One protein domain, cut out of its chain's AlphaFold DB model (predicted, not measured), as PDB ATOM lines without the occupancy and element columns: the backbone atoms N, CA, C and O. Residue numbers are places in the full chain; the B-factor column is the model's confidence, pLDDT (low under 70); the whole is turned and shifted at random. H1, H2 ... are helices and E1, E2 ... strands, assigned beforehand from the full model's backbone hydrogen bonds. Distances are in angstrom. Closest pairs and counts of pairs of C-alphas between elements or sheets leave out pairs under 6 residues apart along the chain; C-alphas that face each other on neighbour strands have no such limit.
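AT A GLANCE: This is residues 4 to 88 of the 212 residues of the protein "Ribosomal RNA-processing protein 7-like protein A" of Triplophysa tibetana (UniProt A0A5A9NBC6). With little regular structure, the printed part is a loose, open frame of loops: a hairpin of E1 and E2, H1 near one end of E2, and H2 far off beyond a long link. Residues 23 to 29, between the strands, stick out. The 85 printed residues, 32 in named elements, hold E1, E2, H1, H2 in that order, of mixed class; the sheet E1 - E2 is antiparallel. The radius of gyration of the C-alphas is 16.6 A, the spans 44 by 33 by 22 A.

HOW THE PARTS SIT: E1, residues 8 to 14, and E2, residues 41 to 46, form an antiparallel hairpin at 168 degrees; N 12 and O 43, 2.9 A apart, are within hydrogen-bond range. The closest C-alphas of E2 and H1, residues 49 to 56, are those of Phe 46 and Val 52, 6.9 A apart. H2, residues 77 to 87, is apart from E1, E2 and H1. In H1 and H2 every O i to N i+4 pair is within hydrogen-bond range.

IN THESE COORDINATES: E1 runs 17.4 A from C-alpha 8 at (33.979, 28.106, -41.163), E2 16.4 A, H1 11.1 A, and H2 15.0 A to C-alpha 87 at (6.243, 31.457, -33.462).

THE WHOLE: The printed part has no cut. Links E1 to E2 and H1 to H2 are long. Residues 19 to 27 and 34 to 38 have pLDDT under 70.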
ATOM      1  N   GLN A   4      37.719  33.316 -35.541       85.25
ATOM      2  CA  GLN A   4      39.057  33.854 -35.275       85.25
ATOM      3  C   GLN A   4      40.190  32.904 -35.701       85.25
ATOM      4  O   GLN A   4      41.300  33.354 -35.948       85.25
ATOM      5  N   PHE A   5      39.912  31.601 -35.818       86.06
ATOM      6  CA  PHE A   5      40.898  30.604 -36.247       86.06
ATOM      7  C   PHE A   5      40.845  30.323 -37.750       86.06
ATOM      8  O   PHE A   5      41.697  29.612 -38.276       86.06
ATOM      9  N   GLY A   6      39.843  30.864 -38.448       88.81
ATOM     10  CA  GLY A   6      39.700  30.745 -39.890       88.81
ATOM     11  C   GLY A   6      38.247  30.660 -40.361       88.81
ATOM     12  O   GLY A   6      37.312  30.630 -39.557       88.81
ATOM     13  N   PRO A   7      38.041  30.615 -41.689       91.06
ATOM     14  CA  PRO A   7      36.712  30.546 -42.277       91.06
ATOM     15  C   PRO A   7      36.050  29.192 -41.994       91.06
ATOM     16  O   PRO A   7      36.624  28.131 -42.253       91.06
ATOM     17  N   ILE A   8      34.826  29.258 -41.479       90.69
ATOM     18  CA  ILE A   8      33.979  28.106 -41.163       90.69
ATOM     19  C   ILE A   8      33.181  27.728 -42.414       90.69
ATOM     20  O   ILE A   8      32.779  28.599 -43.190       90.69
ATOM     21  N   GLU A   9      33.001  26.430 -42.628       91.50
ATOM     22  CA  GLU A   9      32.195  25.865 -43.706       91.50
ATOM     23  C   GLU A   9      30.786  25.534 -43.221       91.50
ATOM     24  O   GLU A   9      29.819  26.090 -43.737       91.50
ATOM     25  N   SER A  10      30.674  24.710 -42.178       88.69
ATOM     26  CA  SER A  10      29.398  24.341 -41.570       88.69
ATOM     27  C   SER A  10      29.523  24.179 -40.056       88.69
ATOM     28  O   SER A  10      30.606  23.944 -39.507       88.69
ATOM     29  N   VAL A  11      28.396  24.355 -39.366       88.38
ATOM     30  CA  VAL A  11      28.258  24.094 -37.931       88.38
ATOM     31  C   VAL A  11      26.998  23.271 -37.735       88.38
ATOM     32  O   VAL A  11      25.908  23.722 -38.081       88.38
ATOM     33  N   GLU A  12      27.149  22.088 -37.155       86.50
ATOM     34  CA  GLU A  12      26.048  21.171 -36.875       86.50
ATOM     35  C   GLU A  12      25.963  20.906 -35.376       86.50
ATOM     36  O   GLU A  12      26.963  20.606 -34.722       86.50
ATOM     37  N   LEU A  13      24.762  21.015 -34.811       84.94
ATOM     38  CA  LEU A  13      24.504  20.762 -33.396       84.94
ATOM     39  C   LEU A  13      23.672  19.491 -33.260       84.94
ATOM     40  O   LEU A  13      22.591  19.384 -33.832       84.94
ATOM     41  N   CYS A  14      24.185  18.534 -32.493       81.12
ATOM     42  CA  CYS A  14      23.621  17.199 -32.348       81.12
ATOM     43  C   CYS A  14      23.359  16.875 -30.872       81.12
ATOM     44  O   CYS A  14      24.125  17.243 -29.974       81.12
ATOM     45  N   GLU A  15      22.282  16.140 -30.592       83.88
ATOM     46  CA  GLU A  15      22.003  15.649 -29.236       83.88
ATOM     47  C   GLU A  15      22.975  14.535 -28.823       83.88
ATOM     48  O   GLU A  15      23.396  14.465 -27.667       83.88
ATOM     49  N   ARG A  16      23.347  13.663 -29.765       81.38
ATOM     50  CA  ARG A  16      24.239  12.521 -29.544       81.38
ATOM     51  C   ARG A  16      25.434  12.589 -30.498       81.38
ATOM     52  O   ARG A  16      25.278  13.126 -31.592       81.38
ATOM     53  N   PRO A  17      26.600  12.040 -30.113       82.25
ATOM     54  CA  PRO A  17      27.699  11.850 -31.049       82.25
ATOM     55  C   PRO A  17      27.266  10.906 -32.178       82.25
ATOM     56  O   PRO A  17      26.714   9.841 -31.902       82.25
ATOM     57  N   GLY A  18      27.526  11.283 -33.427       77.38
ATOM     58  CA  GLY A  18      27.212  10.485 -34.612       77.38
ATOM     59  C   GLY A  18      26.573  11.303 -35.730       77.38
ATOM     60  O   GLY A  18      26.352  12.504 -35.592       77.38
ATOM     61  N   GLU A  19      26.282  10.630 -36.840       69.44
ATOM     62  CA  GLU A  19      25.605  11.226 -37.989       69.44
ATOM     63  C   GLU A  19      24.185  11.646 -37.595       69.44
ATOM     64  O   GLU A  19      23.358  10.827 -37.174       69.44
ATOM     65  N   SER A  20      23.912  12.949 -37.677       63.19
ATOM     66  CA  SER A  20      22.568  13.450 -37.443       63.19
ATOM     67  C   SER A  20      21.688  13.060 -38.624       63.19
ATOM     68  O   SER A  20      21.982  13.356 -39.780       63.19
ATOM     69  N   LYS A  21      20.575  12.380 -38.342       59.12
ATOM     70  CA  LYS A  21      19.502  12.233 -39.321       59.12
ATOM     71  C   LYS A  21      18.807  13.584 -39.402       59.12
ATOM     72  O   LYS A  21      17.815  13.803 -38.709       59.12
ATOM     73  N   SER A  22      19.346  14.507 -40.190       56.66
ATOM     74  CA  SER A  22      18.583  15.675 -40.598       56.66
ATOM     75  C   SER A  22      17.432  15.140 -41.446       56.66
ATOM     76  O   SER A  22      17.563  14.844 -42.630       56.66
ATOM     77  N   SER A  23      16.276  14.916 -40.821       55.75
ATOM     78  CA  SER A  23      15.049  14.731 -41.578       55.75
ATOM     79  C   SER A  23      14.742  16.092 -42.183       55.75
ATOM     80  O   SER A  23      14.000  16.887 -41.605       55.75
ATOM     81  N   SER A  24      15.377  16.408 -43.310       54.88
ATOM     82  CA  SER A  24      15.010  17.536 -44.147       54.88
ATOM     83  C   SER A  24      13.630  17.220 -44.712       54.88
ATOM     84  O   SER A  24      13.480  16.749 -45.836       54.88
ATOM     85  N   SER A  25      12.598  17.388 -43.887       59.12
ATOM     86  CA  SER A  25      11.235  17.380 -44.367       59.12
ATOM     87  C   SER A  25      11.153  18.517 -45.381       59.12
ATOM     88  O   SER A  25      11.434  19.676 -45.065       59.12
ATOM     89  N   ASN A  26      10.775  18.187 -46.616       65.62
ATOM     90  CA  ASN A  26      10.529  19.156 -47.693       65.62
ATOM     91  C   ASN A  26       9.371  20.121 -47.371       65.62
ATOM     92  O   ASN A  26       8.975  20.935 -48.196       65.62
ATOM     93  N   LEU A  27       8.816  20.036 -46.161       68.06
ATOM     94  CA  LEU A  27       7.789  20.918 -45.653       68.06
ATOM     95  C   LEU A  27       8.387  22.283 -45.316       68.06
ATOM     96  O   LEU A  27       9.479  22.385 -44.735       68.06
ATOM     97  N   SER A  28       7.632  23.331 -45.647       71.56
ATOM     98  CA  SER A  28       7.957  24.698 -45.251       71.56
ATOM     99  C   SER A  28       8.060  24.791 -43.724       71.56
ATOM    100  O   SER A  28       7.460  24.005 -42.987       71.56
ATOM    101  N   LYS A  29       8.827  25.767 -43.229       73.25
ATOM    102  CA  LYS A  29       9.043  25.977 -41.784       73.25
ATOM    103  C   LYS A  29       7.735  26.133 -40.995       73.25
ATOM    104  O   LYS A  29       7.722  25.846 -39.806       73.25
ATOM    105  N   LEU A  30       6.661  26.557 -41.662       74.25
ATOM    106  CA  LEU A  30       5.337  26.780 -41.080       74.25
ATOM    107  C   LEU A  30       4.624  25.472 -40.712       74.25
ATOM    108  O   LEU A  30       3.825  25.451 -39.785       74.25
ATOM    109  N   PHE A  31       4.925  24.380 -41.415       72.62
ATOM    110  CA  PHE A  31       4.262  23.084 -41.230       72.62
ATOM    111  C   PHE A  31       5.113  22.089 -40.435       72.62
ATOM    112  O   PHE A  31       4.804  20.897 -40.392       72.62
ATOM    113  N   ARG A  32       6.210  22.551 -39.824       72.94
ATOM    114  CA  ARG A  32       7.088  21.691 -39.032       72.94
ATOM    115  C   ARG A  32       6.646  21.683 -37.572       72.94
ATOM    116  O   ARG A  32       6.402  22.749 -37.007       72.94
ATOM    117  N   PRO A  33       6.582  20.505 -36.930       70.06
ATOM    118  CA  PRO A  33       6.421  20.451 -35.489       70.06
ATOM    119  C   PRO A  33       7.614  21.144 -34.809       70.06
ATOM    120  O   PRO A  33       8.723  21.120 -35.349       70.06
ATOM    121  N   PRO A  34       7.411  21.752 -33.627       68.38
ATOM    122  CA  PRO A  34       8.480  22.434 -32.912       68.38
ATOM    123  C   PRO A  34       9.621  21.458 -32.608       68.38
ATOM    124  O   PRO A  34       9.436  20.449 -31.921       68.38
ATOM    125  N   GLU A  35      10.808  21.756 -33.136       69.38
ATOM    126  CA  GLU A  35      12.000  20.947 -32.905       69.38
ATOM    127  C   GLU A  35      12.456  21.062 -31.444       69.38
ATOM    128  O   GLU A  35      12.437  22.133 -30.828       69.38
ATOM    129  N   LYS A  36      12.885  19.936 -30.866       66.50
ATOM    130  CA  LYS A  36      13.501  19.927 -29.538       66.50
ATOM    131  C   LYS A  36      14.912  20.498 -29.650       66.50
ATOM    132  O   LYS A  36      15.807  19.855 -30.187       66.50
ATOM    133  N   TYR A  37      15.126  21.683 -29.087       67.94
ATOM    134  CA  TYR A  37      16.453  22.293 -28.978       67.94
ATOM    135  C   TYR A  37      17.254  21.671 -27.825       67.94
ATOM    136  O   TYR A  37      17.471  22.301 -26.792       67.94
ATOM    137  N   CYS A  38      17.684  20.422 -27.985       69.75
ATOM    138  CA  CYS A  38      18.651  19.786 -27.096       69.75
ATOM    139  C   CYS A  38      19.879  19.359 -27.899       69.75
ATOM    140  O   CYS A  38      19.799  18.520 -28.790       69.75
ATOM    141  N   PHE A  39      21.031  19.933 -27.568       79.88
ATOM    142  CA  PHE A  39      22.313  19.563 -28.156       79.88
ATOM    143  C   PHE A  39      23.304  19.262 -27.034       79.88
ATOM    144  O   PHE A  39      23.299  19.921 -25.994       79.88
ATOM    145  N   ARG A  40      24.141  18.243 -27.234       83.25
ATOM    146  CA  ARG A  40      25.263  17.912 -26.335       83.25
ATOM    147  C   ARG A  40      26.601  17.938 -27.064       83.25
ATOM    148  O   ARG A  40      27.632  18.098 -26.423       83.25
ATOM    149  N   VAL A  41      26.581  17.785 -28.386       87.81
ATOM    150  CA  VAL A  41      27.764  17.732 -29.245       87.81
ATOM    151  C   VAL A  41      27.591  18.747 -30.370       87.81
ATOM    152  O   VAL A  41      26.501  18.885 -30.919       87.81
ATOM    153  N   GLY A  42      28.657  19.467 -30.710       88.00
ATOM    154  CA  GLY A  42      28.695  20.360 -31.866       88.00
ATOM    155  C   GLY A  42      29.846  19.984 -32.789       88.00
ATOM    156  O   GLY A  42      30.985  19.878 -32.335       88.00
ATOM    157  N   TYR A  43      29.554  19.796 -34.071       89.50
ATOM    158  CA  TYR A  43      30.541  19.593 -35.122       89.50
ATOM    159  C   TYR A  43      30.793  20.924 -35.826       89.50
ATOM    160  O   TYR A  43      29.863  21.577 -36.297       89.50
ATOM    161  N   VAL A  44      32.055  21.347 -35.873       90.12
ATOM    162  CA  VAL A  44      32.472  22.579 -36.550       90.12
ATOM    163  C   VAL A  44      33.422  22.196 -37.672       90.12
ATOM    164  O   VAL A  44      34.513  21.687 -37.415       90.12
ATOM    165  N   VAL A  45      33.008  22.447 -38.912       91.69
ATOM    166  CA  VAL A  45      33.795  22.160 -40.111       91.69
ATOM    167  C   VAL A  45      34.443  23.453 -40.588       91.69
ATOM    168  O   VAL A  45      33.773  24.466 -40.791       91.69
ATOM    169  N   PHE A  46      35.763  23.440 -40.756       93.81
ATOM    170  CA  PHE A  46      36.520  24.576 -41.277       93.81
ATOM    171  C   PHE A  46      36.866  24.357 -42.743       93.81
ATOM    172  O   PHE A  46      37.290  23.267 -43.112       93.81
ATOM    173  N   LYS A  47      36.834  25.430 -43.543       93.69
ATOM    174  CA  LYS A  47      37.219  25.364 -44.965       93.69
ATOM    175  C   LYS A  47      38.700  25.029 -45.176       93.69
ATOM    176  O   LYS A  47      39.100  24.622 -46.258       93.69
ATOM    177  N   LYS A  48      39.548  25.293 -44.176       94.06
ATOM    178  CA  LYS A  48      41.002  25.086 -44.244       94.06
ATOM    179  C   LYS A  48      41.464  24.173 -43.117       94.06
ATOM    180  O   LYS A  48      41.145  24.416 -41.954       94.06
ATOM    181  N   ALA A  49      42.311  23.200 -43.450       92.06
ATOM    182  CA  ALA A  49      42.932  22.308 -42.468       92.06
ATOM    183  C   ALA A  49      43.836  23.062 -41.474       92.06
ATOM    184  O   ALA A  49      43.889  22.714 -40.296       92.06
ATOM    185  N   SER A  50      44.479  24.150 -41.917       91.38
ATOM    186  CA  SER A  50      45.291  25.022 -41.058       91.38
ATOM    187  C   SER A  50      44.500  25.582 -39.872       91.38
ATOM    188  O   SER A  50      45.045  25.722 -38.779       91.38
ATOM    189  N   SER A  51      43.207  25.857 -40.067       90.50
ATOM    190  CA  SER A  51      42.320  26.364 -39.020       90.50
ATOM    191  C   SER A  51      42.106  25.330 -37.916       90.50
ATOM    192  O   SER A  51      42.064  25.687 -36.745       90.50
ATOM    193  N   VAL A  52      42.032  24.040 -38.262       90.31
ATOM    194  CA  VAL A  52      41.881  22.952 -37.280       90.31
ATOM    195  C   VAL A  52      43.118  22.862 -36.391       90.31
ATOM    196  O   VAL A  52      42.997  22.719 -35.176       90.31
ATOM    197  N   THR A  53      44.309  22.990 -36.979       89.31
ATOM    198  CA  THR A  53      45.562  23.035 -36.218       89.31
ATOM    199  C   THR A  53      45.602  24.260 -35.307       89.31
ATOM    200  O   THR A  53      45.898  24.122 -34.126       89.31
ATOM    201  N   ALA A  54      45.218  25.437 -35.811       88.25
ATOM    202  CA  ALA A  54      45.159  26.663 -35.015       88.25
ATOM    203  C   ALA A  54      44.195  26.549 -33.819       88.25
ATOM    204  O   ALA A  54      44.545  26.958 -32.714       88.25
ATOM    205  N   VAL A  55      43.019  25.937 -34.011       88.19
ATOM    206  CA  VAL A  55      42.059  25.664 -32.925       88.19
ATOM    207  C   VAL A  55      42.654  24.714 -31.889       88.19
ATOM    208  O   VAL A  55      42.512  24.956 -30.694       88.19
ATOM    209  N   LYS A  56      43.331  23.643 -32.322       86.56
ATOM    210  CA  LYS A  56      43.971  22.674 -31.413       86.56
ATOM    211  C   LYS A  56      45.117  23.285 -30.604       86.56
ATOM    212  O   LYS A  56      45.346  22.855 -29.480       86.56
ATOM    213  N   CYS A  57      45.814  24.270 -31.164       86.69
ATOM    214  CA  CYS A  57      46.890  24.991 -30.487       86.69
ATOM    215  C   CYS A  57      46.390  26.072 -29.513       86.69
ATOM    216  O   CYS A  57      47.198  26.638 -28.779       86.69
ATOM    217  N   HIS A  58      45.091  26.393 -29.504       85.62
ATOM    218  CA  HIS A  58      44.543  27.415 -28.610       85.62
ATOM    219  C   HIS A  58      44.645  26.975 -27.135       85.62
ATOM    220  O   HIS A  58      44.293  25.834 -26.819       85.62
ATOM    221  N   PRO A  59      45.088  27.847 -26.206       85.06
ATOM    222  CA  PRO A  59      45.234  27.485 -24.800       85.06
ATOM    223  C   PRO A  59      43.910  27.062 -24.160       85.06
ATOM    224  O   PRO A  59      42.931  27.808 -24.187       85.06
ATOM    225  N   GLN A  60      43.907  25.920 -23.463       76.56
ATOM    226  CA  GLN A  60      42.739  25.473 -22.685       76.56
ATOM    227  C   GLN A  60      42.355  26.450 -21.565       76.56
ATOM    228  O   GLN A  60      41.204  26.490 -21.143       76.56
ATOM    229  N   SER A  61      43.306  27.271 -21.111       78.12
ATOM    230  CA  SER A  61      43.084  28.282 -20.075       78.12
ATOM    231  C   SER A  61      42.257  29.484 -20.550       78.12
ATOM    232  O   SER A  61      41.823  30.274 -19.714       78.12
ATOM    233  N   SER A  62      42.052  29.659 -21.861       82.19
ATOM    234  CA  SER A  62      41.246  30.749 -22.415       82.19
ATOM    235  C   SER A  62      39.936  30.181 -22.969       82.19
ATOM    236  O   SER A  62      39.896  29.755 -24.130       82.19
ATOM    237  N   PRO A  63      38.861  30.134 -22.157       82.62
ATOM    238  CA  PRO A  63      37.577  29.646 -22.629       82.62
ATOM    239  C   PRO A  63      37.058  30.607 -23.689       82.62
ATOM    240  O   PRO A  63      37.084  31.825 -23.501       82.62
ATOM    241  N   LEU A  64      36.556  30.075 -24.800       82.06
ATOM    242  CA  LEU A  64      35.860  30.942 -25.728       82.06
ATOM    243  C   LEU A  64      34.400  31.081 -25.311       82.06
ATOM    244  O   LEU A  64      33.680  30.100 -25.118       82.06
ATOM    245  N   ILE A  65      33.984  32.330 -25.165       82.31
ATOM    246  CA  ILE A  65      32.694  32.687 -24.595       82.31
ATOM    247  C   ILE A  65      31.735  33.027 -25.734       82.31
ATOM    248  O   ILE A  65      32.063  33.799 -26.636       82.31
ATOM    249  N   VAL A  66      30.541  32.434 -25.692       80.19
ATOM    250  CA  VAL A  66      29.492  32.657 -26.697       80.19
ATOM    251  C   VAL A  66      28.758  33.980 -26.454       80.19
ATOM    252  O   VAL A  66      28.431  34.677 -27.407       80.19
ATOM    253  N   SER A  67      28.525  34.332 -25.188       81.38
ATOM    254  CA  SER A  67      27.853  35.571 -24.784       81.38
ATOM    255  C   SER A  67      28.880  36.646 -24.437       81.38
ATOM    256  O   SER A  67      29.606  36.516 -23.452       81.38
ATOM    257  N   THR A  68      28.965  37.700 -25.245       85.12
ATOM    258  CA  THR A  68      29.850  38.846 -24.986       85.12
ATOM    259  C   THR A  68      29.035  40.070 -24.577       85.12
ATOM    260  O   THR A  68      27.828  40.120 -24.795       85.12
ATOM    261  N   LYS A  69      29.681  41.093 -23.998       80.50
ATOM    262  CA  LYS A  69      28.996  42.347 -23.620       80.50
ATOM    263  C   LYS A  69      28.379  43.069 -24.824       80.50
ATOM    264  O   LYS A  69      27.334  43.686 -24.689       80.50
ATOM    265  N   GLU A  70      29.010  42.961 -25.991       82.62
ATOM    266  CA  GLU A  70      28.515  43.548 -27.243       82.62
ATOM    267  C   GLU A  70      27.408  42.712 -27.897       82.62
ATOM    268  O   GLU A  70      26.578  43.242 -28.632       82.62
ATOM    269  N   ARG A  71      27.397  41.394 -27.654       80.44
ATOM    270  CA  ARG A  71      26.409  40.456 -28.198       80.44
ATOM    271  C   ARG A  71      25.980  39.470 -27.112       80.44
ATOM    272  O   ARG A  71      26.458  38.330 -27.096       80.44
ATOM    273  N   PRO A  72      25.104  39.903 -26.189       85.31
ATOM    274  CA  PRO A  72      24.592  39.015 -25.165       85.31
ATOM    275  C   PRO A  72      23.680  37.968 -25.804       85.31
ATOM    276  O   PRO A  72      22.813  38.279 -26.623       85.31
ATOM    277  N   VAL A  73      23.863  36.709 -25.415       84.88
ATOM    278  CA  VAL A  73      22.894  35.656 -25.732       84.88
ATOM    279  C   VAL A  73      21.639  35.927 -24.912       84.88
ATOM    280  O   VAL A  73      21.713  36.001 -23.686       84.88
ATOM    281  N   LYS A  74      20.484  36.059 -25.572       85.06
ATOM    282  CA  LYS A  74      19.208  36.206 -24.865       85.06
ATOM    283  C   LYS A  74      18.886  34.907 -24.131       85.06
ATOM    284  O   LYS A  74      18.862  33.825 -24.722       85.06
ATOM    285  N   THR A  75      18.645  35.011 -22.831       85.38
ATOM    286  CA  THR A  75      18.356  33.878 -21.944       85.38
ATOM    287  C   THR A  75      17.127  34.170 -21.091       85.38
ATOM    288  O   THR A  75      16.763  35.326 -20.909       85.38
ATOM    289  N   GLY A  76      16.490  33.131 -20.547       89.25
ATOM    290  CA  GLY A  76      15.328  33.291 -19.667       89.25
ATOM    291  C   GLY A  76      14.105  33.856 -20.393       89.25
ATOM    292  O   GLY A  76      13.744  33.367 -21.462       89.25
ATOM    293  N   ILE A  77      13.481  34.876 -19.802       91.31
ATOM    294  CA  ILE A  77      12.221  35.465 -20.279       91.31
ATOM    295  C   ILE A  77      12.392  36.102 -21.662       91.31
ATOM    296  O   ILE A  77      11.590  35.828 -22.548       91.31
ATOM    297  N   ASP A  78      13.461  36.867 -21.890       90.31
ATOM    298  CA  ASP A  78      13.692  37.549 -23.174       90.31
ATOM    299  C   ASP A  78      13.806  36.566 -24.340       90.31
ATOM    300  O   ASP A  78      13.294  36.808 -25.433       90.31
ATOM    301  N   LYS A  79      14.442  35.416 -24.085       89.94
ATOM    302  CA  LYS A  79      14.503  34.317 -25.050       89.94
ATOM    303  C   LYS A  79      13.099  33.821 -25.379       89.94
ATOM    304  O   LYS A  79      12.783  33.634 -26.547       89.94
ATOM    305  N   TRP A  80      12.275  33.577 -24.365       88.94
ATOM    306  CA  TRP A  80      10.934  33.029 -24.559       88.94
ATOM    307  C   TRP A  80       9.994  34.023 -25.234       88.94
ATOM    308  O   TRP A  80       9.209  33.607 -26.079       88.94
ATOM    309  N   ILE A  81      10.115  35.319 -24.930       91.25
ATOM    310  CA  ILE A  81       9.386  36.383 -25.628       91.25
ATOM    311  C   ILE A  81       9.754  36.368 -27.109       91.25
ATOM    312  O   ILE A  81       8.865  36.301 -27.950       91.25
ATOM    313  N   GLU A  82      11.046  36.356 -27.444       88.75
ATOM    314  CA  GLU A  82      11.478  36.324 -28.842       88.75
ATOM    315  C   GLU A  82      11.037  35.041 -29.557       88.75
ATOM    316  O   GLU A  82      10.521  35.112 -30.670       88.75
ATOM    317  N   GLN A  83      11.180  33.877 -28.916       87.12
ATOM    318  CA  GLN A  83      10.704  32.606 -29.468       87.12
ATOM    319  C   GLN A  83       9.192  32.629 -29.707       87.12
ATOM    320  O   GLN A  83       8.731  32.157 -30.745       87.12
ATOM    321  N   TYR A  84       8.423  33.199 -28.779       88.19
ATOM    322  CA  TYR A  84       6.983  33.356 -28.927       88.19
ATOM    323  C   TYR A  84       6.650  34.300 -30.084       88.19
ATOM    324  O   TYR A  84       5.903  33.916 -30.979       88.19
ATOM    325  N   THR A  85       7.262  35.485 -30.141       89.44
ATOM    326  CA  THR A  85       7.072  36.437 -31.244       89.44
ATOM    327  C   THR A  85       7.419  35.819 -32.601       89.44
ATOM    328  O   THR A  85       6.699  36.050 -33.562       89.44
ATOM    329  N   GLN A  86       8.466  34.993 -32.681       85.25
ATOM    330  CA  GLN A  86       8.839  34.269 -33.904       85.25
ATOM    331  C   GLN A  86       7.884  33.120 -34.247       85.25
ATOM    332  O   GLN A  86       7.736  32.782 -35.420       85.25
ATOM    333  N   SER A  87       7.253  32.502 -33.245       82.94
ATOM    334  CA  SER A  87       6.243  31.457 -33.462       82.94
ATOM    335  C   SER A  87       4.927  32.017 -34.002       82.94
ATOM    336  O   SER A  87       4.179  31.305 -34.671       82.94
ATOM    337  N   VAL A  88       4.652  33.298 -33.742       86.06
ATOM    338  CA  VAL A  88       3.486  33.993 -34.276       86.06
ATOM    339  C   VAL A  88       3.770  34.382 -35.723       86.06
ATOM    340  O   VAL A  88       4.536  35.297 -36.014       86.06
TER     341      VAL A  88